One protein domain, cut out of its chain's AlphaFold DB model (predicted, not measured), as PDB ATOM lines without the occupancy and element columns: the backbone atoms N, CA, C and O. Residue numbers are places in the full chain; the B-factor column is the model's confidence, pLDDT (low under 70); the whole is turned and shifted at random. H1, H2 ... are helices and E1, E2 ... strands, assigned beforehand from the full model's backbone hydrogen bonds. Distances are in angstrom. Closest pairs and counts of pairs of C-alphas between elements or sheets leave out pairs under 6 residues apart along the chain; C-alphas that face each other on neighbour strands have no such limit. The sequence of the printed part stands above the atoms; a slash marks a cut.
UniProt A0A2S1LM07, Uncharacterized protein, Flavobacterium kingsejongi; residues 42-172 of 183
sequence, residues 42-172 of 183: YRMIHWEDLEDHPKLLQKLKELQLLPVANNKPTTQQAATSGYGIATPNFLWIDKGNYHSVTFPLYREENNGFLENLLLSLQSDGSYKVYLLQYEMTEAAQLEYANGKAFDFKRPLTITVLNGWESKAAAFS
ATOM      1  N   TYR A  42       7.603  15.631 -19.283       92.75
ATOM      2  CA  TYR A  42       7.593  14.508 -20.216       92.75
ATOM      3  C   TYR A  42       9.006  13.947 -20.322       92.75
ATOM      4  O   TYR A  42       9.955  14.705 -20.540       92.75
ATOM      5  N   ARG A  43       9.161  12.632 -20.173       93.06
ATOM      6  CA  ARG A  43      10.454  11.949 -20.287       93.06
ATOM      7  C   ARG A  43      10.290  10.632 -21.025       93.06
ATOM      8  O   ARG A  43       9.357   9.885 -20.750       93.06
ATOM      9  N   MET A  44      11.221  10.332 -21.923       92.38
ATOM     10  CA  MET A  44      11.410   8.961 -22.383       92.38
ATOM     11  C   MET A  44      12.252   8.237 -21.336       92.38
ATOM     12  O   MET A  44      13.321   8.726 -20.975       92.38
ATOM     13  N   ILE A  45      11.742   7.121 -20.829       90.44
ATOM     14  CA  ILE A  45      12.378   6.309 -19.789       90.44
ATOM     15  C   ILE A  45      12.779   4.968 -20.394       90.44
ATOM     16  O   ILE A  45      12.066   4.441 -21.255       90.44
ATOM     17  N   HIS A  46      13.922   4.443 -19.958       87.94
ATOM     18  CA  HIS A  46      14.430   3.151 -20.393       87.94
ATOM     19  C   HIS A  46      13.770   2.017 -19.601       87.94
ATOM     20  O   HIS A  46      13.403   2.172 -18.438       87.94
ATOM     21  N   TRP A  47      13.595   0.859 -20.236       83.06
ATOM     22  CA  TRP A  47      12.963  -0.309 -19.621       83.06
ATOM     23  C   TRP A  47      13.640  -0.731 -18.311       83.06
ATOM     24  O   TRP A  47      12.974  -1.181 -17.383       83.06
ATOM     25  N   GLU A  48      14.958  -0.590 -18.236       82.88
ATOM     26  CA  GLU A  48      15.772  -0.918 -17.067       82.88
ATOM     27  C   GLU A  48      15.357  -0.123 -15.822       82.88
ATOM     28  O   GLU A  48      15.374  -0.665 -14.721       82.88
ATOM     29  N   ASP A  49      14.886   1.111 -16.000       86.31
ATOM     30  CA  ASP A  49      14.460   1.981 -14.899       86.31
ATOM     31  C   ASP A  49      13.095   1.550 -14.317       86.31
ATOM     32  O   ASP A  49      12.643   2.039 -13.283       86.31
ATOM     33  N   LEU A  50      12.400   0.611 -14.968       82.56
ATOM     34  CA  LEU A  50      11.101   0.098 -14.525       82.56
ATOM     35  C   LEU A  50      11.235  -0.797 -13.278       82.56
ATOM     36  O   LEU A  50      10.250  -0.996 -12.558       82.56
ATOM     37  N   GLU A  51      12.443  -1.297 -12.990       81.38
ATOM     38  CA  GLU A  51      12.765  -2.043 -11.765       81.38
ATOM     39  C   GLU A  51      12.539  -1.202 -10.497       81.38
ATOM     40  O   GLU A  51      12.063  -1.732  -9.489       81.38
ATOM     41  N   ASP A  52      12.730   0.118 -10.583       88.06
ATOM     42  CA  ASP A  52      12.474   1.066  -9.491       88.06
ATOM     43  C   ASP A  52      10.968   1.326  -9.260       88.06
ATOM     44  O   ASP A  52      10.562   2.007  -8.312       88.06
ATOM     45  N   HIS A  53      10.097   0.742 -10.093       89.88
ATOM     46  CA  HIS A  53       8.646   0.926 -10.057       89.88
ATOM     47  C   HIS A  53       7.888  -0.409  -9.896       89.88
ATOM     48  O   HIS A  53       7.111  -0.810 -10.771       89.88
ATOM     49  N   PRO A  54       8.001  -1.089  -8.738       89.94
ATOM     50  CA  PRO A  54       7.518  -2.462  -8.555       89.94
ATOM     51  C   PRO A  54       6.008  -2.633  -8.769       89.94
ATOM     52  O   PRO A  54       5.578  -3.639  -9.328       89.94
ATOM     53  N   LYS A  55       5.187  -1.642  -8.391       91.06
ATOM     54  CA  LYS A  55       3.731  -1.680  -8.626       91.06
ATOM     55  C   LYS A  55       3.374  -1.606 -10.112       91.06
ATOM     56  O   LYS A  55       2.434  -2.264 -10.553       91.06
ATOM     57  N   LEU A  56       4.116  -0.806 -10.879       90.25
ATOM     58  CA  LEU A  56       3.931  -0.699 -12.323       90.25
ATOM     59  C   LEU A  56       4.335  -2.014 -12.996       90.25
ATOM     60  O   LEU A  56       3.557  -2.577 -13.764       90.25
ATOM     61  N   LEU A  57       5.507  -2.543 -12.632       87.69
ATOM     62  CA  LEU A  57       6.001  -3.823 -13.132       87.69
ATOM     63  C   LEU A  57       5.029  -4.969 -12.825       87.69
ATOM     64  O   LEU A  57       4.730  -5.782 -13.700       87.69
ATOM     65  N   GLN A  58       4.506  -5.022 -11.599       88.50
ATOM     66  CA  GLN A  58       3.481  -5.987 -11.210       88.50
ATOM     67  C   GLN A  58       2.247  -5.867 -12.107       88.50
ATOM     68  O   GLN A  58       1.761  -6.882 -12.608       88.50
ATOM     69  N   LYS A  59       1.777  -4.643 -12.377       88.44
ATOM     70  CA  LYS A  59       0.606  -4.439 -13.232       88.44
ATOM     71  C   LYS A  59       0.830  -4.938 -14.659       88.44
ATOM     72  O   LYS A  59      -0.050  -5.583 -15.222       88.44
ATOM     73  N   LEU A  60       2.006  -4.695 -15.234       86.56
ATOM     74  CA  LEU A  60       2.353  -5.193 -16.569       86.56
ATOM     75  C   LEU A  60       2.417  -6.730 -16.620       86.56
ATOM     76  O   LEU A  60       1.951  -7.334 -17.589       86.56
ATOM     77  N   LYS A  61       2.927  -7.367 -15.556       83.94
ATOM     78  CA  LYS A  61       2.940  -8.833 -15.407       83.94
ATOM     79  C   LYS A  61       1.526  -9.416 -15.335       83.94
ATOM     80  O   LYS A  61       1.248 -10.389 -16.026       83.94
ATOM     81  N   GLU A  62       0.619  -8.805 -14.569       85.25
ATOM     82  CA  GLU A  62      -0.799  -9.217 -14.496       85.25
ATOM     83  C   GLU A  62      -1.489  -9.178 -15.866       85.25
ATOM     84  O   GLU A  62      -2.300 -10.047 -16.200       85.25
ATOM     85  N   LEU A  63      -1.150  -8.179 -16.683       80.69
ATOM     86  CA  LEU A  63      -1.700  -8.041 -18.028       80.69
ATOM     87  C   LEU A  63      -1.144  -9.091 -19.002       80.69
ATOM     88  O   LEU A  63      -1.774  -9.326 -20.031       80.69
ATOM     89  N   GLN A  64      -0.050  -9.778 -18.652       79.31
ATOM     90  CA  GLN A  64       0.667 -10.727 -19.516       79.31
ATOM     91  C   GLN A  64       1.166 -10.066 -20.809       79.31
ATOM     92  O   GLN A  64       1.168 -10.677 -21.869       79.31
ATOM     93  N   LEU A  65       1.570  -8.797 -20.721       75.00
ATOM     94  CA  LEU A  65       2.059  -8.015 -21.866       75.00
ATOM     95  C   LEU A  65       3.578  -8.074 -22.027       75.00
ATOM     96  O   LEU A  65       4.123  -7.451 -22.936       75.00
ATOM     97  N   LEU A  66       4.252  -8.788 -21.127       73.12
ATOM     98  CA  LEU A  66       5.697  -8.946 -21.131       73.12
ATOM     99  C   LEU A  66       6.087 -10.245 -21.847       73.12
ATOM    100  O   LEU A  66       5.355 -11.234 -21.739       73.12
ATOM    101  N   PRO A  67       7.248 -10.278 -22.523       64.88
ATOM    102  CA  PRO A  67       7.830 -11.517 -23.021       64.88
ATOM    103  C   PRO A  67       7.956 -12.555 -21.893       64.88
ATOM    104  O   PRO A  67       8.276 -12.220 -20.754       64.88
ATOM    105  N   VAL A  68       7.703 -13.830 -22.202       56.44
ATOM    106  CA  VAL A  68       7.645 -14.921 -21.202       56.44
ATOM    107  C   VAL A  68       9.015 -15.310 -20.629       56.44
ATOM    108  O   VAL A  68       9.089 -15.988 -19.606       56.44
ATOM    109  N   ALA A  69      10.111 -14.839 -21.222       51.75
ATOM    110  CA  ALA A  69      11.448 -14.999 -20.665       51.75
ATOM    111  C   ALA A  69      11.861 -13.738 -19.893       51.75
ATOM    112  O   ALA A  69      11.593 -12.629 -20.336       51.75
ATOM    113  N   ASN A  70      12.572 -13.913 -18.774       49.56
ATOM    114  CA  ASN A  70      13.133 -12.880 -17.884       49.56
ATOM    115  C   ASN A  70      14.150 -11.911 -18.539       49.56
ATOM    116  O   ASN A  70      15.025 -11.383 -17.858       49.56
ATOM    117  N   ASN A  71      14.076 -11.681 -19.845       52.09
ATOM    118  CA  ASN A  71      15.004 -10.862 -20.596       52.09
ATOM    119  C   ASN A  71      14.235  -9.703 -21.227       52.09
ATOM    120  O   ASN A  71      13.157  -9.887 -21.786       52.09
ATOM    121  N   LYS A  72      14.816  -8.515 -21.077       53.00
ATOM    122  CA  LYS A  72      14.398  -7.216 -21.610       53.00
ATOM    123  C   LYS A  72      13.596  -7.317 -22.920       53.00
ATOM    124  O   LYS A  72      13.992  -8.101 -23.788       53.00
ATOM    125  N   PRO A  73      12.549  -6.494 -23.118       53.81
ATOM    126  CA  PRO A  73      11.874  -6.395 -24.403       53.81
ATOM    127  C   PRO A  73      12.894  -6.016 -25.482       53.81
ATOM    128  O   PRO A  73      13.352  -4.881 -25.586       53.81
ATOM    129  N   THR A  74      13.278  -7.007 -26.278       53.06
ATOM    130  CA  THR A  74      13.936  -6.796 -27.563       53.06
ATOM    131  C   THR A  74      12.835  -6.559 -28.591       53.06
ATOM    132  O   THR A  74      11.713  -7.034 -28.417       53.06
ATOM    133  N   THR A  75      13.132  -5.818 -29.657       49.97
ATOM    134  CA  THR A  75      12.196  -5.337 -30.695       49.97
ATOM    135  C   THR A  75      11.370  -6.414 -31.424       49.97
ATOM    136  O   THR A  75      10.677  -6.093 -32.382       49.97
ATOM    137  N   GLN A  76      11.443  -7.689 -31.025       46.72
ATOM    138  CA  GLN A  76      10.887  -8.825 -31.764       46.72
ATOM    139  C   GLN A  76      10.243  -9.916 -30.890       46.72
ATOM    140  O   GLN A  76       9.862 -10.956 -31.421       46.72
ATOM    141  N   GLN A  77      10.106  -9.735 -29.571       50.31
ATOM    142  CA  GLN A  77       9.438 -10.733 -28.726       50.31
ATOM    143  C   GLN A  77       8.079 -10.215 -28.264       50.31
ATOM    144  O   GLN A  77       7.976  -9.462 -27.299       50.31
ATOM    145  N   ALA A  78       7.027 -10.630 -28.970       48.56
ATOM    146  CA  ALA A  78       5.666 -10.508 -28.470       48.56
ATOM    147  C   ALA A  78       5.528 -11.284 -27.150       48.56
ATOM    148  O   ALA A  78       6.211 -12.291 -26.928       48.56
ATOM    149  N   ALA A  79       4.614 -10.855 -26.277       55.78
ATOM    150  CA  ALA A  79       4.149 -11.756 -25.232       55.78
ATOM    151  C   ALA A  79       3.516 -12.992 -25.899       55.78
ATOM    152  O   ALA A  79       3.071 -12.929 -27.047       55.78
ATOM    153  N   THR A  80       3.423 -14.117 -25.190       52.56
ATOM    154  CA  THR A  80       2.854 -15.390 -25.696       52.56
ATOM    155  C   THR A  80       1.410 -15.309 -26.210       52.56
ATOM    156  O   THR A  80       0.849 -16.316 -26.622       52.56
ATOM    157  N   SER A  81       0.789 -14.134 -26.157       62.03
ATOM    158  CA  SER A  81      -0.591 -13.859 -26.543       62.03
ATOM    159  C   SER A  81      -0.745 -13.250 -27.947       62.03
ATOM    160  O   SER A  81      -1.864 -12.892 -28.301       62.03
ATOM    161  N   GLY A  82       0.331 -13.101 -28.735       69.19
ATOM    162  CA  GLY A  82       0.290 -12.492 -30.080       69.19
ATOM    163  C   GLY A  82       0.223 -10.956 -30.072       69.19
ATOM    164  O   GLY A  82       0.061 -10.318 -31.109       69.19
ATOM    165  N   TYR A  83       0.349 -10.340 -28.897       74.81
ATOM    166  CA  TYR A  83       0.446  -8.896 -28.683       74.81
ATOM    167  C   TYR A  83       1.270  -8.616 -27.421       74.81
ATOM    168  O   TYR A  83       1.369  -9.475 -26.547       74.81
ATOM    169  N   GLY A  84       1.881  -7.436 -27.296       80.12
ATOM    170  CA  GLY A  84       2.668  -7.101 -26.104       80.12
ATOM    171  C   GLY A  84       3.442  -5.792 -26.188       80.12
ATOM    172  O   GLY A  84       3.311  -5.032 -27.144       80.12
ATOM    173  N   ILE A  85       4.258  -5.537 -25.167       81.56
ATOM    174  CA  ILE A  85       5.177  -4.397 -25.112       81.56
ATOM    175  C   ILE A  85       6.565  -4.888 -25.536       81.56
ATOM    176  O   ILE A  85       7.201  -5.653 -24.815       81.56
ATOM    177  N   ALA A  86       7.035  -4.433 -26.698       68.50
ATOM    178  CA  ALA A  86       8.326  -4.819 -27.275       68.50
ATOM    179  C   ALA A  86       9.185  -3.585 -27.589       68.50
ATOM    180  O   ALA A  86       9.633  -3.380 -28.717       68.50
ATOM    181  N   THR A  87       9.382  -2.722 -26.591       76.25
ATOM    182  CA  THR A  87      10.157  -1.483 -26.734       76.25
ATOM    183  C   THR A  87      11.180  -1.323 -25.607       76.25
ATOM    184  O   THR A  87      10.852  -1.612 -24.455       76.25
ATOM    185  N   PRO A  88      12.394  -0.820 -25.904       78.81
ATOM    186  CA  PRO A  88      13.365  -0.464 -24.874       78.81
ATOM    187  C   PRO A  88      12.978   0.812 -24.115       78.81
ATOM    188  O   PRO A  88      13.499   1.035 -23.030       78.81
ATOM    189  N   ASN A  89      12.090   1.645 -24.672       85.19
ATOM    190  CA  ASN A  89      11.741   2.953 -24.115       85.19
ATOM    191  C   ASN A  89      10.229   3.163 -24.050       85.19
ATOM    192  O   ASN A  89       9.489   2.707 -24.925       85.19
ATOM    193  N   PHE A  90       9.775   3.933 -23.070       89.38
ATOM    194  CA  PHE A  90       8.371   4.308 -22.909       89.38
ATOM    195  C   PHE A  90       8.244   5.752 -22.421       89.38
ATOM    196  O   PHE A  90       9.191   6.331 -21.888       89.38
ATOM    197  N   LEU A  91       7.076   6.355 -22.637       93.06
ATOM    198  CA  LEU A  91       6.823   7.737 -22.239       93.06
ATOM    199  C   LEU A  91       6.355   7.781 -20.785       93.06
ATOM    200  O   LEU A  91       5.364   7.140 -20.442       93.06
ATOM    201  N   TRP A  92       7.017   8.590 -19.967       94.94
ATOM    202  CA  TRP A  92       6.606   8.968 -18.620       94.94
ATOM    203  C   TRP A  92       6.149  10.423 -18.607       94.94
ATOM    204  O   TRP A  92       6.847  11.305 -19.110       94.94
ATOM    205  N   ILE A  93       4.993  10.676 -18.002       94.88
ATOM    206  CA  ILE A  93       4.458  12.020 -17.792       94.88
ATOM    207  C   ILE A  93       4.185  12.193 -16.306       94.88
ATOM    208  O   ILE A  93       3.435  11.396 -15.751       94.88
ATOM    209  N   ASP A  94       4.736  13.222 -15.671       93.94
ATOM    210  CA  ASP A  94       4.418  13.593 -14.286       93.94
ATOM    211  C   ASP A  94       3.794  14.988 -14.187       93.94
ATOM    212  O   ASP A  94       4.087  15.878 -14.983       93.94
ATOM    213  N   LYS A  95       2.887  15.157 -13.219       93.94
ATOM    214  CA  LYS A  95       2.231  16.425 -12.869       93.94
ATOM    215  C   LYS A  95       1.952  16.438 -11.363       93.94
ATOM    216  O   LYS A  95       0.936  15.919 -10.898       93.94
ATOM    217  N   GLY A  96       2.847  17.036 -10.578       90.88
ATOM    218  CA  GLY A  96       2.755  17.018  -9.111       90.88
ATOM    219  C   GLY A  96       2.868  15.593  -8.553       90.88
ATOM    220  O   GLY A  96       3.851  14.912  -8.812       90.88
ATOM    221  N   ASN A  97       1.850  15.129  -7.821       91.19
ATOM    222  CA  ASN A  97       1.816  13.771  -7.250       91.19
ATOM    223  C   ASN A  97       1.238  12.713  -8.208       91.19
ATOM    224  O   ASN A  97       1.010  11.573  -7.809       91.19
ATOM    225  N   TYR A  98       0.923  13.104  -9.441       93.88
ATOM    226  CA  TYR A  98       0.383  12.226 -10.467       93.88
ATOM    227  C   TYR A  98       1.456  11.876 -11.492       93.88
ATOM    228  O   TYR A  98       2.252  12.735 -11.877       93.88
ATOM    229  N   HIS A  99       1.397  10.654 -12.014       95.44
ATOM    230  CA  HIS A  99       2.075  10.304 -13.251       95.44
ATOM    231  C   HIS A  99       1.275   9.316 -14.096       95.44
ATOM    232  O   HIS A  99       0.385   8.605 -13.621       95.44
ATOM    233  N   SER A 100       1.641   9.245 -15.368       95.81
ATOM    234  CA  SER A 100       1.191   8.219 -16.296       95.81
ATOM    235  C   SER A 100       2.342   7.710 -17.137       95.81
ATOM    236  O   SER A 100       3.266   8.460 -17.449       95.81
ATOM    237  N   VAL A 101       2.236   6.459 -17.559       95.00
ATOM    238  CA  VAL A 101       3.184   5.834 -18.476       95.00
ATOM    239  C   VAL A 101       2.467   5.290 -19.693       95.00
ATOM    240  O   VAL A 101       1.391   4.705 -19.575       95.00
ATOM    241  N   THR A 102       3.057   5.503 -20.863       93.88
ATOM    242  CA  THR A 102       2.511   5.053 -22.143       93.88
ATOM    243  C   THR A 102       3.517   4.154 -22.839       93.88
ATOM    244  O   THR A 102       4.642   4.575 -23.114       93.88
ATOM    245  N   PHE A 103       3.093   2.930 -23.137       90.69
ATOM    246  CA  PHE A 103       3.873   1.945 -23.871       90.69
ATOM    247  C   PHE A 103       3.287   1.765 -25.273       90.69
ATOM    248  O   PHE A 103       2.086   1.515 -25.370       90.69
ATOM    249  N   PRO A 104       4.087   1.824 -26.347       87.19
ATOM    250  CA  PRO A 104       3.652   1.312 -27.638       87.19
ATOM    251  C   PRO A 104       3.352  -0.185 -27.528       87.19
ATOM    252  O   PRO A 104       4.087  -0.936 -26.876       87.19
ATOM    253  N   LEU A 105       2.262  -0.604 -28.161       85.81
ATOM    254  CA  LEU A 105       1.888  -2.005 -28.269       85.81
ATOM    255  C   LEU A 105       2.263  -2.551 -29.641       85.81
ATOM    256  O   LEU A 105       2.107  -1.896 -30.668       85.81
ATOM    257  N   TYR A 106       2.745  -3.783 -29.627       80.50
ATOM    258  CA  TYR A 106       2.973  -4.601 -30.803       80.50
ATOM    259  C   TYR A 106       1.867  -5.649 -30.917       80.50
ATOM    260  O   TYR A 106       1.428  -6.196 -29.900       80.50
ATOM    261  N   ARG A 107       1.481  -5.972 -32.152       80.69
ATOM    262  CA  ARG A 107       0.675  -7.144 -32.499       80.69
ATOM    263  C   ARG A 107       1.399  -7.966 -33.550       80.69
ATOM    264  O   ARG A 107       2.006  -7.407 -34.456       80.69
ATOM    265  N   GLU A 108       1.306  -9.281 -33.422       77.38
ATOM    266  CA  GLU A 108       1.820 -10.227 -34.408       77.38
ATOM    267  C   GLU A 108       1.055 -10.119 -35.732       77.38
ATOM    268  O   GLU A 108       1.666 -10.069 -36.796       77.38
ATOM    269  N   GLU A 109      -0.271  -9.987 -35.657       79.12
ATOM    270  CA  GLU A 109      -1.123  -9.671 -36.802       79.12
ATOM    271  C   GLU A 109      -1.492  -8.181 -36.785       79.12
ATOM    272  O   GLU A 109      -2.050  -7.674 -35.807       79.12
ATOM    273  N   ASN A 110      -1.184  -7.468 -37.875       79.44
ATOM    274  CA  ASN A 110      -1.552  -6.061 -38.024       79.44
ATOM    275  C   ASN A 110      -3.083  -5.927 -38.089       79.44
ATOM    276  O   ASN A 110      -3.730  -6.533 -38.939       79.44
ATOM    277  N   ASN A 111      -3.654  -5.111 -37.204       80.94
ATOM    278  CA  ASN A 111      -5.092  -4.865 -37.123       80.94
ATOM    279  C   ASN A 111      -5.519  -3.505 -37.709       80.94
ATOM    280  O   ASN A 111      -6.667  -3.107 -37.532       80.94
ATOM    281  N   GLY A 112      -4.604  -2.784 -38.367       81.06
ATOM    282  CA  GLY A 112      -4.846  -1.469 -38.967       81.06
ATOM    283  C   GLY A 112      -4.723  -0.286 -38.001       81.06
ATOM    284  O   GLY A 112      -4.865   0.862 -38.427       81.06
ATOM    285  N   PHE A 113      -4.433  -0.532 -36.720       85.50
ATOM    286  CA  PHE A 113      -4.330   0.511 -35.703       85.50
ATOM    287  C   PHE A 113      -2.907   0.658 -35.173       85.50
ATOM    288  O   PHE A 113      -2.192  -0.316 -34.950       85.50
ATOM    289  N   LEU A 114      -2.531   1.902 -34.880       86.19
ATOM    290  CA  LEU A 114      -1.438   2.169 -33.955       86.19
ATOM    291  C   LEU A 114      -2.002   2.129 -32.546       86.19
ATOM    292  O   LEU A 114      -2.996   2.790 -32.249       86.19
ATOM    293  N   GLU A 115      -1.365   1.366 -31.670       88.50
ATOM    294  CA  GLU A 115      -1.895   1.117 -30.340       88.50
ATOM    295  C   GLU A 115      -0.893   1.467 -29.252       88.50
ATOM    296  O   GLU A 115       0.307   1.220 -29.361       88.50
ATOM    297  N   ASN A 116      -1.413   2.038 -28.172       91.31
ATOM    298  CA  ASN A 116      -0.645   2.356 -26.983       91.31
ATOM    299  C   ASN A 116      -1.370   1.843 -25.739       91.31
ATOM    300  O   ASN A 116      -2.589   1.953 -25.619       91.31
ATOM    301  N   LEU A 117      -0.607   1.344 -24.778       92.50
ATOM    302  CA  LEU A 117      -1.077   1.030 -23.442       92.50
ATOM    303  C   LEU A 117      -0.751   2.194 -22.509       92.50
ATOM    304  O   LEU A 117       0.417   2.460 -22.227       92.50
ATOM    305  N   LEU A 118      -1.778   2.858 -21.996       94.12
ATOM    306  CA  LEU A 118      -1.644   3.928 -21.016       94.12
ATOM    307  C   LEU A 118      -1.961   3.390 -19.619       94.12
ATOM    308  O   LEU A 118      -3.060   2.892 -19.378       94.12
ATOM    309  N   LEU A 119      -1.027   3.540 -18.681       94.69
ATOM    310  CA  LEU A 119      -1.266   3.309 -17.261       94.69
ATOM    311  C   LEU A 119      -1.256   4.645 -16.527       94.69
ATOM    312  O   LEU A 119      -0.275   5.383 -16.554       94.69
ATOM    313  N   SER A 120      -2.364   4.942 -15.860       95.75
ATOM    314  CA  SER A 120      -2.601   6.196 -15.149       95.75
ATOM    315  C   SER A 120      -2.599   5.935 -13.646       95.75
ATOM    316  O   SER A 120      -3.415   5.135 -13.166       95.75
ATOM    317  N   LEU A 121      -1.696   6.586 -12.903       95.44
ATOM    318  CA  LEU A 121      -1.616   6.444 -11.449       95.44
ATOM    319  C   LEU A 121      -2.924   6.912 -10.799       95.44
ATOM    320  O   LEU A 121      -3.453   7.975 -11.121       95.44
ATOM    321  N   GLN A 122      -3.449   6.107  -9.882       95.62
ATOM    322  CA  GLN A 122      -4.612   6.442  -9.065       95.62
ATOM    323  C   GLN A 122      -4.178   6.908  -7.669       95.62
ATOM    324  O   GLN A 122      -3.057   6.659  -7.228       95.62
ATOM    325  N   SER A 123      -5.082   7.567  -6.942       93.75
ATOM    326  CA  SER A 123      -4.804   8.103  -5.601       93.75
ATOM    327  C   SER A 123      -4.448   7.038  -4.556       93.75
ATOM    328  O   SER A 123      -3.801   7.353  -3.565       93.75
ATOM    329  N   ASP A 124      -4.855   5.783  -4.765       93.06
ATOM    330  CA  ASP A 124      -4.497   4.627  -3.928       93.06
ATOM    331  C   ASP A 124      -3.140   3.996  -4.314       93.06
ATOM    332  O   ASP A 124      -2.698   3.000  -3.734       93.06
ATOM    333  N   GLY A 125      -2.455   4.571  -5.305       91.12
ATOM    334  CA  GLY A 125      -1.201   4.069  -5.850       91.12
ATOM    335  C   GLY A 125      -1.353   2.850  -6.763       91.12
ATOM    336  O   GLY A 125      -0.339   2.234  -7.098       91.12
ATOM    337  N   SER A 126      -2.580   2.474  -7.136       92.75
ATOM    338  CA  SER A 126      -2.852   1.517  -8.211       92.75
ATOM    339  C   SER A 126      -2.772   2.193  -9.586       92.75
ATOM    340  O   SER A 126      -2.592   3.408  -9.695       92.75
ATOM    341  N   TYR A 127      -2.917   1.404 -10.652       93.94
ATOM    342  CA  TYR A 127      -2.985   1.912 -12.018       93.94
ATOM    343  C   TYR A 127      -4.296   1.510 -12.685       93.94
ATOM    344  O   TYR A 127      -4.627   0.322 -12.753       93.94
ATOM    345  N   LYS A 128      -4.988   2.500 -13.258       93.94
ATOM    346  CA  LYS A 128      -5.976   2.245 -14.312       93.94
ATOM    347  C   LYS A 128      -5.251   2.075 -15.633       93.94
ATOM    348  O   LYS A 128      -4.303   2.805 -15.914       93.94
ATOM    349  N   VAL A 129      -5.717   1.119 -16.423       93.12
ATOM    350  CA  VAL A 129      -5.076   0.710 -17.668       93.12
ATOM    351  C   VAL A 129      -6.030   0.980 -18.821       93.12
ATOM    352  O   VAL A 129      -7.207   0.623 -18.751       93.12
ATOM    353  N   TYR A 130      -5.514   1.596 -19.874       92.56
ATOM    354  CA  TYR A 130      -6.262   1.951 -21.068       92.56
ATOM    355  C   TYR A 130      -5.532   1.433 -22.306       92.56
ATOM    356  O   TYR A 130      -4.322   1.617 -22.431       92.56
ATOM    357  N   LEU A 131      -6.276   0.824 -23.224       92.00
ATOM    358  CA  LEU A 131      -5.852   0.627 -24.603       92.00
ATOM    359  C   LEU A 131      -6.285   1.855 -25.404       92.00
ATOM    360  O   LEU A 131      -7.474   2.172 -25.469       92.00
ATOM    361  N   LEU A 132      -5.316   2.546 -25.986       91.81
ATOM    362  CA  LEU A 132      -5.529   3.651 -26.910       91.81
ATOM    363  C   LEU A 132      -5.315   3.121 -28.323       91.81
ATOM    364  O   LEU A 132      -4.252   2.556 -28.585       91.81
ATOM    365  N   GLN A 133      -6.274   3.323 -29.221       90.00
ATOM    366  CA  GLN A 133      -6.110   2.982 -30.637       90.00
ATOM    367  C   GLN A 133      -6.214   4.248 -31.478       90.00
ATOM    368  O   GLN A 133      -7.093   5.085 -31.262       90.00
ATOM    369  N   TYR A 134      -5.307   4.383 -32.431       88.38
ATOM    370  CA  TYR A 134      -5.248   5.477 -33.383       88.38
ATOM    371  C   TYR A 134      -5.450   4.885 -34.770       88.38
ATOM    372  O   TYR A 134      -4.808   3.896 -35.130       88.38
ATOM    373  N   GLU A 135      -6.351   5.485 -35.539       83.38
ATOM    374  CA  GLU A 135      -6.512   5.130 -36.942       83.38
ATOM    375  C   GLU A 135      -5.232   5.498 -37.693       83.38
ATOM    376  O   GLU A 135      -4.782   6.646 -37.640       83.38
ATOM    377  N   MET A 136      -4.634   4.527 -38.379       77.50
ATOM    378  CA  MET A 136      -3.535   4.801 -39.292       77.50
ATOM    379  C   MET A 136      -3.966   4.479 -40.711       77.50
ATOM    380  O   MET A 136      -4.092   3.313 -41.082       77.50
ATOM    381  N   THR A 137      -4.120   5.520 -41.525       77.56
ATOM    382  CA  THR A 137      -4.201   5.342 -42.976       77.56
ATOM    383  C   THR A 137      -2.911   4.695 -43.480       77.56
ATOM    384  O   THR A 137      -1.842   4.916 -42.908       77.56
ATOM    385  N   GLU A 138      -2.970   3.932 -44.572       77.88
ATOM    386  CA  GLU A 138      -1.778   3.301 -45.167       77.88
ATOM    387  C   GLU A 138      -0.657   4.319 -45.441       77.88
ATOM    388  O   GLU A 138       0.519   4.064 -45.176       77.88
ATOM    389  N   ALA A 139      -1.030   5.520 -45.895       75.38
ATOM    390  CA  ALA A 139      -0.099   6.625 -46.087       75.38
ATOM    391  C   ALA A 139       0.575   7.045 -44.770       75.38
ATOM    392  O   ALA A 139       1.794   7.195 -44.730       75.38
ATOM    393  N   ALA A 140      -0.186   7.182 -43.681       75.00
ATOM    394  CA  ALA A 140       0.364   7.534 -42.377       75.00
ATOM    395  C   ALA A 140       1.247   6.422 -41.789       75.00
ATOM    396  O   ALA A 140       2.256   6.729 -41.157       75.00
ATOM    397  N   GLN A 141       0.915   5.148 -42.028       74.50
ATOM    398  CA  GLN A 141       1.773   4.018 -41.648       74.50
ATOM    399  C   GLN A 141       3.123   4.100 -42.364       74.50
ATOM    400  O   GLN A 141       4.169   3.975 -41.729       74.50
ATOM    401  N   LEU A 142       3.108   4.365 -43.675       75.75
ATOM    402  CA  LEU A 142       4.323   4.516 -44.471       75.75
ATOM    403  C   LEU A 142       5.150   5.723 -44.011       75.75
ATOM    404  O   LEU A 142       6.371   5.639 -43.902       75.75
ATOM    405  N   GLU A 143       4.511   6.852 -43.728       77.38
ATOM    406  CA  GLU A 143       5.196   8.041 -43.221       77.38
ATOM    407  C   GLU A 143       5.819   7.811 -41.844       77.38
ATOM    408  O   GLU A 143       6.982   8.168 -41.633       77.38
ATOM    409  N   TYR A 144       5.088   7.159 -40.943       74.31
ATOM    410  CA  TYR A 144       5.571   6.789 -39.619       74.31
ATOM    411  C   TYR A 144       6.736   5.793 -39.695       74.31
ATOM    412  O   TYR A 144       7.758   5.990 -39.038       74.31
ATOM    413  N   ALA A 145       6.648   4.781 -40.566       73.38
ATOM    414  CA  ALA A 145       7.736   3.835 -40.823       73.38
ATOM    415  C   ALA A 145       8.998   4.519 -41.381       73.38
ATOM    416  O   ALA A 145      10.114   4.079 -41.114       73.38
ATOM    417  N   ASN A 146       8.831   5.628 -42.105       79.81
ATOM    418  CA  ASN A 146       9.924   6.464 -42.606       79.81
ATOM    419  C   ASN A 146      10.409   7.520 -41.590       79.81
ATOM    420  O   ASN A 146      11.178   8.414 -41.949       79.81
ATOM    421  N   GLY A 147       9.967   7.443 -40.332       73.00
ATOM    422  CA  GLY A 147      10.413   8.318 -39.247       73.00
ATOM    423  C   GLY A 147       9.783   9.712 -39.246       73.00
ATOM    424  O   GLY A 147      10.279  10.600 -38.550       73.00
ATOM    425  N   LYS A 148       8.705   9.940 -40.010       76.00
ATOM    426  CA  LYS A 148       7.955  11.198 -39.919       76.00
ATOM    427  C   LYS A 148       7.111  11.230 -38.646       76.00
ATOM    428  O   LYS A 148       6.609  10.209 -38.178       76.00
ATOM    429  N   ALA A 149       6.931  12.432 -38.103       70.81
ATOM    430  CA  ALA A 149       6.075  12.648 -36.945       70.81
ATOM    431  C   ALA A 149       4.611  12.328 -37.287       70.81
ATOM    432  O   ALA A 149       4.071  12.853 -38.259       70.81
ATOM    433  N   PHE A 150       3.973  11.497 -36.465       69.00
ATOM    434  CA  PHE A 150       2.541  11.222 -36.544       69.00
ATOM    435  C   PHE A 150       1.772  12.162 -35.607       69.00
ATOM    436  O   PHE A 150       2.226  12.461 -34.501       69.00
ATOM    437  N   ASP A 151       0.616  12.660 -36.051       71.25
ATOM    438  CA  ASP A 151      -0.211  13.568 -35.255       71.25
ATOM    439  C   ASP A 151      -1.091  12.779 -34.272       71.25
ATOM    440  O   ASP A 151      -2.156  12.273 -34.617       71.25
ATOM    441  N   PHE A 152      -0.651  12.699 -33.016       68.81
ATOM    442  CA  PHE A 152      -1.334  11.970 -31.942       68.81
ATOM    443  C   PHE A 152      -2.480  12.748 -31.275       68.81
ATOM    444  O   PHE A 152      -2.853  12.427 -30.146       68.81
ATOM    445  N   LYS A 153      -3.038  13.786 -31.918       69.62
ATOM    446  CA  LYS A 153      -3.972  14.730 -31.273       69.62
ATOM    447  C   LYS A 153      -5.080  14.070 -30.456       69.62
ATOM    448  O   LYS A 153      -5.362  14.593 -29.377       69.62
ATOM    449  N   ARG A 154      -5.693  12.967 -30.924       74.38
ATOM    450  CA  ARG A 154      -6.648  12.150 -30.145       74.38
ATOM    451  C   ARG A 154      -6.678  10.682 -30.603       74.38
ATOM    452  O   ARG A 154      -6.693  10.452 -31.809       74.38
ATOM    453  N   PRO A 155      -6.762   9.710 -29.674       81.12
ATOM    454  CA  PRO A 155      -7.111   8.334 -30.013       81.12
ATOM    455  C   PRO A 155      -8.495   8.266 -30.670       81.12
ATOM    456  O   PRO A 155      -9.400   9.008 -30.280       81.12
ATOM    457  N   LEU A 156      -8.666   7.338 -31.611       84.00
ATOM    458  CA  LEU A 156      -9.973   6.953 -32.145       84.00
ATOM    459  C   LEU A 156     -10.815   6.284 -31.051       84.00
ATOM    460  O   LEU A 156     -11.992   6.598 -30.885       84.00
ATOM    461  N   THR A 157     -10.198   5.385 -30.282       86.56
ATOM    462  CA  THR A 157     -10.846   4.677 -29.176       86.56
ATOM    463  C   THR A 157      -9.979   4.699 -27.919       86.56
ATOM    464  O   THR A 157      -8.746   4.725 -27.968       86.56
ATOM    465  N   ILE A 158     -10.657   4.700 -26.769       89.81
ATOM    466  CA  ILE A 158     -10.055   4.556 -25.444       89.81
ATOM    467  C   ILE A 158     -10.826   3.456 -24.723       89.81
ATOM    468  O   ILE A 158     -11.956   3.667 -24.278       89.81
ATOM    469  N   THR A 159     -10.211   2.286 -24.598       91.00
ATOM    470  CA  THR A 159     -10.822   1.116 -23.961       91.00
ATOM    471  C   THR A 159     -10.211   0.905 -22.587       91.00
ATOM    472  O   THR A 159      -8.997   0.776 -22.452       91.00
ATOM    473  N   VAL A 160     -11.042   0.854 -21.546       91.00
ATOM    474  CA  VAL A 160     -10.573   0.571 -20.183       91.00
ATOM    475  C   VAL A 160     -10.357  -0.932 -20.018       91.00
ATOM    476  O   VAL A 160     -11.272  -1.722 -20.237       91.00
ATOM    477  N   LEU A 161      -9.162  -1.332 -19.588       88.56
ATOM    478  CA  LEU A 161      -8.818  -2.732 -19.348       88.56
ATOM    479  C   LEU A 161      -9.035  -3.079 -17.870       88.56
ATOM    480  O   LEU A 161      -8.099  -3.124 -17.069       88.56
ATOM    481  N   ASN A 162     -10.298  -3.303 -17.503       73.00
ATOM    482  CA  ASN A 162     -10.684  -3.793 -16.181       73.00
ATOM    483  C   ASN A 162     -10.778  -5.326 -16.230       73.00
ATOM    484  O   ASN A 162     -11.765  -5.853 -16.729       73.00
ATOM    485  N   GLY A 163      -9.757  -6.044 -15.761       70.88
ATOM    486  CA  GLY A 163      -9.798  -7.514 -15.682       70.88
ATOM    487  C   GLY A 163      -9.435  -8.255 -16.977       70.88
ATOM    488  O   GLY A 163      -9.043  -7.658 -17.984       70.88
ATOM    489  N   TRP A 164      -9.497  -9.590 -16.927       62.94
ATOM    490  CA  TRP A 164      -9.042 -10.463 -18.017       62.94
ATOM    491  C   TRP A 164     -10.059 -10.537 -19.160       62.94
ATOM    492  O   TRP A 164      -9.669 -10.692 -20.313       62.94
ATOM    493  N   GLU A 165     -11.342 -10.386 -18.850       65.81
ATOM    494  CA  GLU A 165     -12.452 -10.385 -19.796       65.81
ATOM    495  C   GLU A 165     -12.392  -9.164 -20.722       65.81
ATOM    496  O   GLU A 165     -12.425  -9.306 -21.945       65.81
ATOM    497  N   SER A 166     -12.173  -7.975 -20.150       71.00
ATOM    498  CA  SER A 166     -11.977  -6.736 -20.910       71.00
ATOM    499  C   SER A 166     -10.703  -6.799 -21.751       71.00
ATOM    500  O   SER A 166     -10.681  -6.313 -22.877       71.00
ATOM    501  N   LYS A 167      -9.649  -7.444 -21.231       75.75
ATOM    502  CA  LYS A 167      -8.415  -7.722 -21.975       75.75
ATOM    503  C   LYS A 167      -8.697  -8.617 -23.182       75.75
ATOM    504  O   LYS A 167      -8.375  -8.239 -24.301       75.75
ATOM    505  N   ALA A 168      -9.315  -9.777 -22.973       71.44
ATOM    506  CA  ALA A 168      -9.597 -10.721 -24.048       71.44
ATOM    507  C   ALA A 168     -10.400 -10.057 -25.175       71.44
ATOM    508  O   ALA A 168      -9.993 -10.152 -26.325       71.44
ATOM    509  N   ALA A 169     -11.453  -9.308 -24.838       75.31
ATOM    510  CA  ALA A 169     -12.259  -8.580 -25.819       75.31
ATOM    511  C   ALA A 169     -11.482  -7.462 -26.541       75.31
ATOM    512  O   ALA A 169     -11.599  -7.310 -27.754       75.31
ATOM    513  N   ALA A 170     -10.667  -6.686 -25.819       75.31
ATOM    514  CA  ALA A 170      -9.879  -5.600 -26.407       75.31
ATOM    515  C   ALA A 170      -8.773  -6.104 -27.352       75.31
ATOM    516  O   ALA A 170      -8.350  -5.389 -28.262       75.31
ATOM    517  N   PHE A 171      -8.299  -7.334 -27.146       74.50
ATOM    518  CA  PHE A 171      -7.219  -7.918 -27.936       74.50
ATOM    519  C   PHE A 171      -7.668  -9.025 -28.905       74.50
ATOM    520  O   PHE A 171      -6.834  -9.474 -29.683       74.50
ATOM    521  N   SER A 172      -8.950  -9.413 -28.940       66.38
ATOM    522  CA  SER A 172      -9.489 -10.480 -29.809       66.38
ATOM    523  C   SER A 172      -9.762 -10.071 -31.264       66.38
ATOM    524  O   SER A 172     -10.327 -10.858 -32.021       66.38
TER     525      SER A 172
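This is residues 42 to 172 of the 183 residues of an uncharacterized protein of Flavobacterium kingsejongi (UniProt A0A2S1LM07). One strongly twisted sheet of six strands makes the wall of this domain, with helices H2 and H4 over one of its faces and no named helix over the other. The long unnamed stretch of residues 64 to 88 winds on the same side of the wall as H2, while the small helix H1 sits by the E1 end and H3 lies beyond the end of E5. The printed part has 131 residues, with four named helices and six named strands in the chain order E1 H1 H2 E2 E3 E4 E5 H3 E6 H4; the sheet runs E1 E2 E3 E4 E5 E6, antiparallel throughout, and the class is mixed, helices and strands. The whole is compact, with a radius of gyration of the C-alphas of 14.6 A and spans of 42 by 34 by 28 A.

Find C-alpha 113 at (-4.330, 0.511, -35.703); from there E4, residues 113 to 121, runs 25.1 A to C-alpha 121 at (-1.616, 6.444, -11.449). E5, residues 127 to 135, comes back over 25.4 A. Before E4 look for E3, residues 98 to 104, 20.6 A long, and E2, residues 89 to 95, 20.0 A long. The edge strands are E1, residues 42 to 46, 13.3 A, which begins at C-alpha 42 at (7.593, 14.508, -20.216), and E6, residues 157 to 160, 9.9 A. H2, the longest helix, is residues 54 to 63 and spans 14.3 A. H4, residues 163 to 171, spans 12.5 A and ends at C-alpha 171 at (-7.219, -7.918, -27.936). H1 is residues 47 to 52, 10.2 A, and H3 is residues 138 to 145, 10.5 A.

Start with E2 E3 E4 E5, a meander, each strand the antiparallel neighbour of the one before. In the hairpin E4 and E5, look at N 118 and O 130, 2.9 A apart and within hydrogen-bond range; in the hairpin E3 and E4, at N 103 and O 117, 2.9 A; in the hairpin E2 and E3, at N 93 and O 100, 2.9 A. At one edge, E1 pairs with E2 through N 43 and O 92, 2.9 A, and at the other, E6 with E5 through N 131 and O 159, 2.8 A. From edge to edge the strands' lines turn by 115 degrees. H2 and H4 are on one face of the sheet, which gives two layers, helices over strands. H2 lies over E4 and E5 at a height over the sheet of 10.2 A, slantwise to the strands, at 54 degrees to E5 on the local plane; its closest C-alphas to E5 are those of Lys 59 and Tyr 127, 7.4 A. H4 comes closest to E6 at the C-alphas of Thr 159 and Ala 170, 7.2 A. H2 and H4 are close but not clearly touching, with the C-alphas of Leu 63 and Trp 164 7.7 A apart. H1 only grazes the sheet, with residues 47 to 50, and H1 and H2 only just touch, only at the corner, with 3 pairs of C-alphas within 8 A, the closest those of Leu 50 and Leu 57, 6.6 A. H3 is not on the sheet and is apart from H4. In H2, H3 and H4 every O i to N i+4 pair is within hydrogen-bond range; in H1 0 of 2 are, but 3 of 3 O i to N i+3 pairs are.

The two C-alphas farthest apart are those of Asp 124 and Ala 139, 42.4 A. The printed part has no cut. The links H2 to E2, 25 residues, and H3 to E6, 11 residues, are long; in the first, residues 83 to 84 pair antiparallel with residues 106 to 107. The mean pLDDT of the printed part is 80.3, and 23 residues are under 70, among them residues 67 to 82.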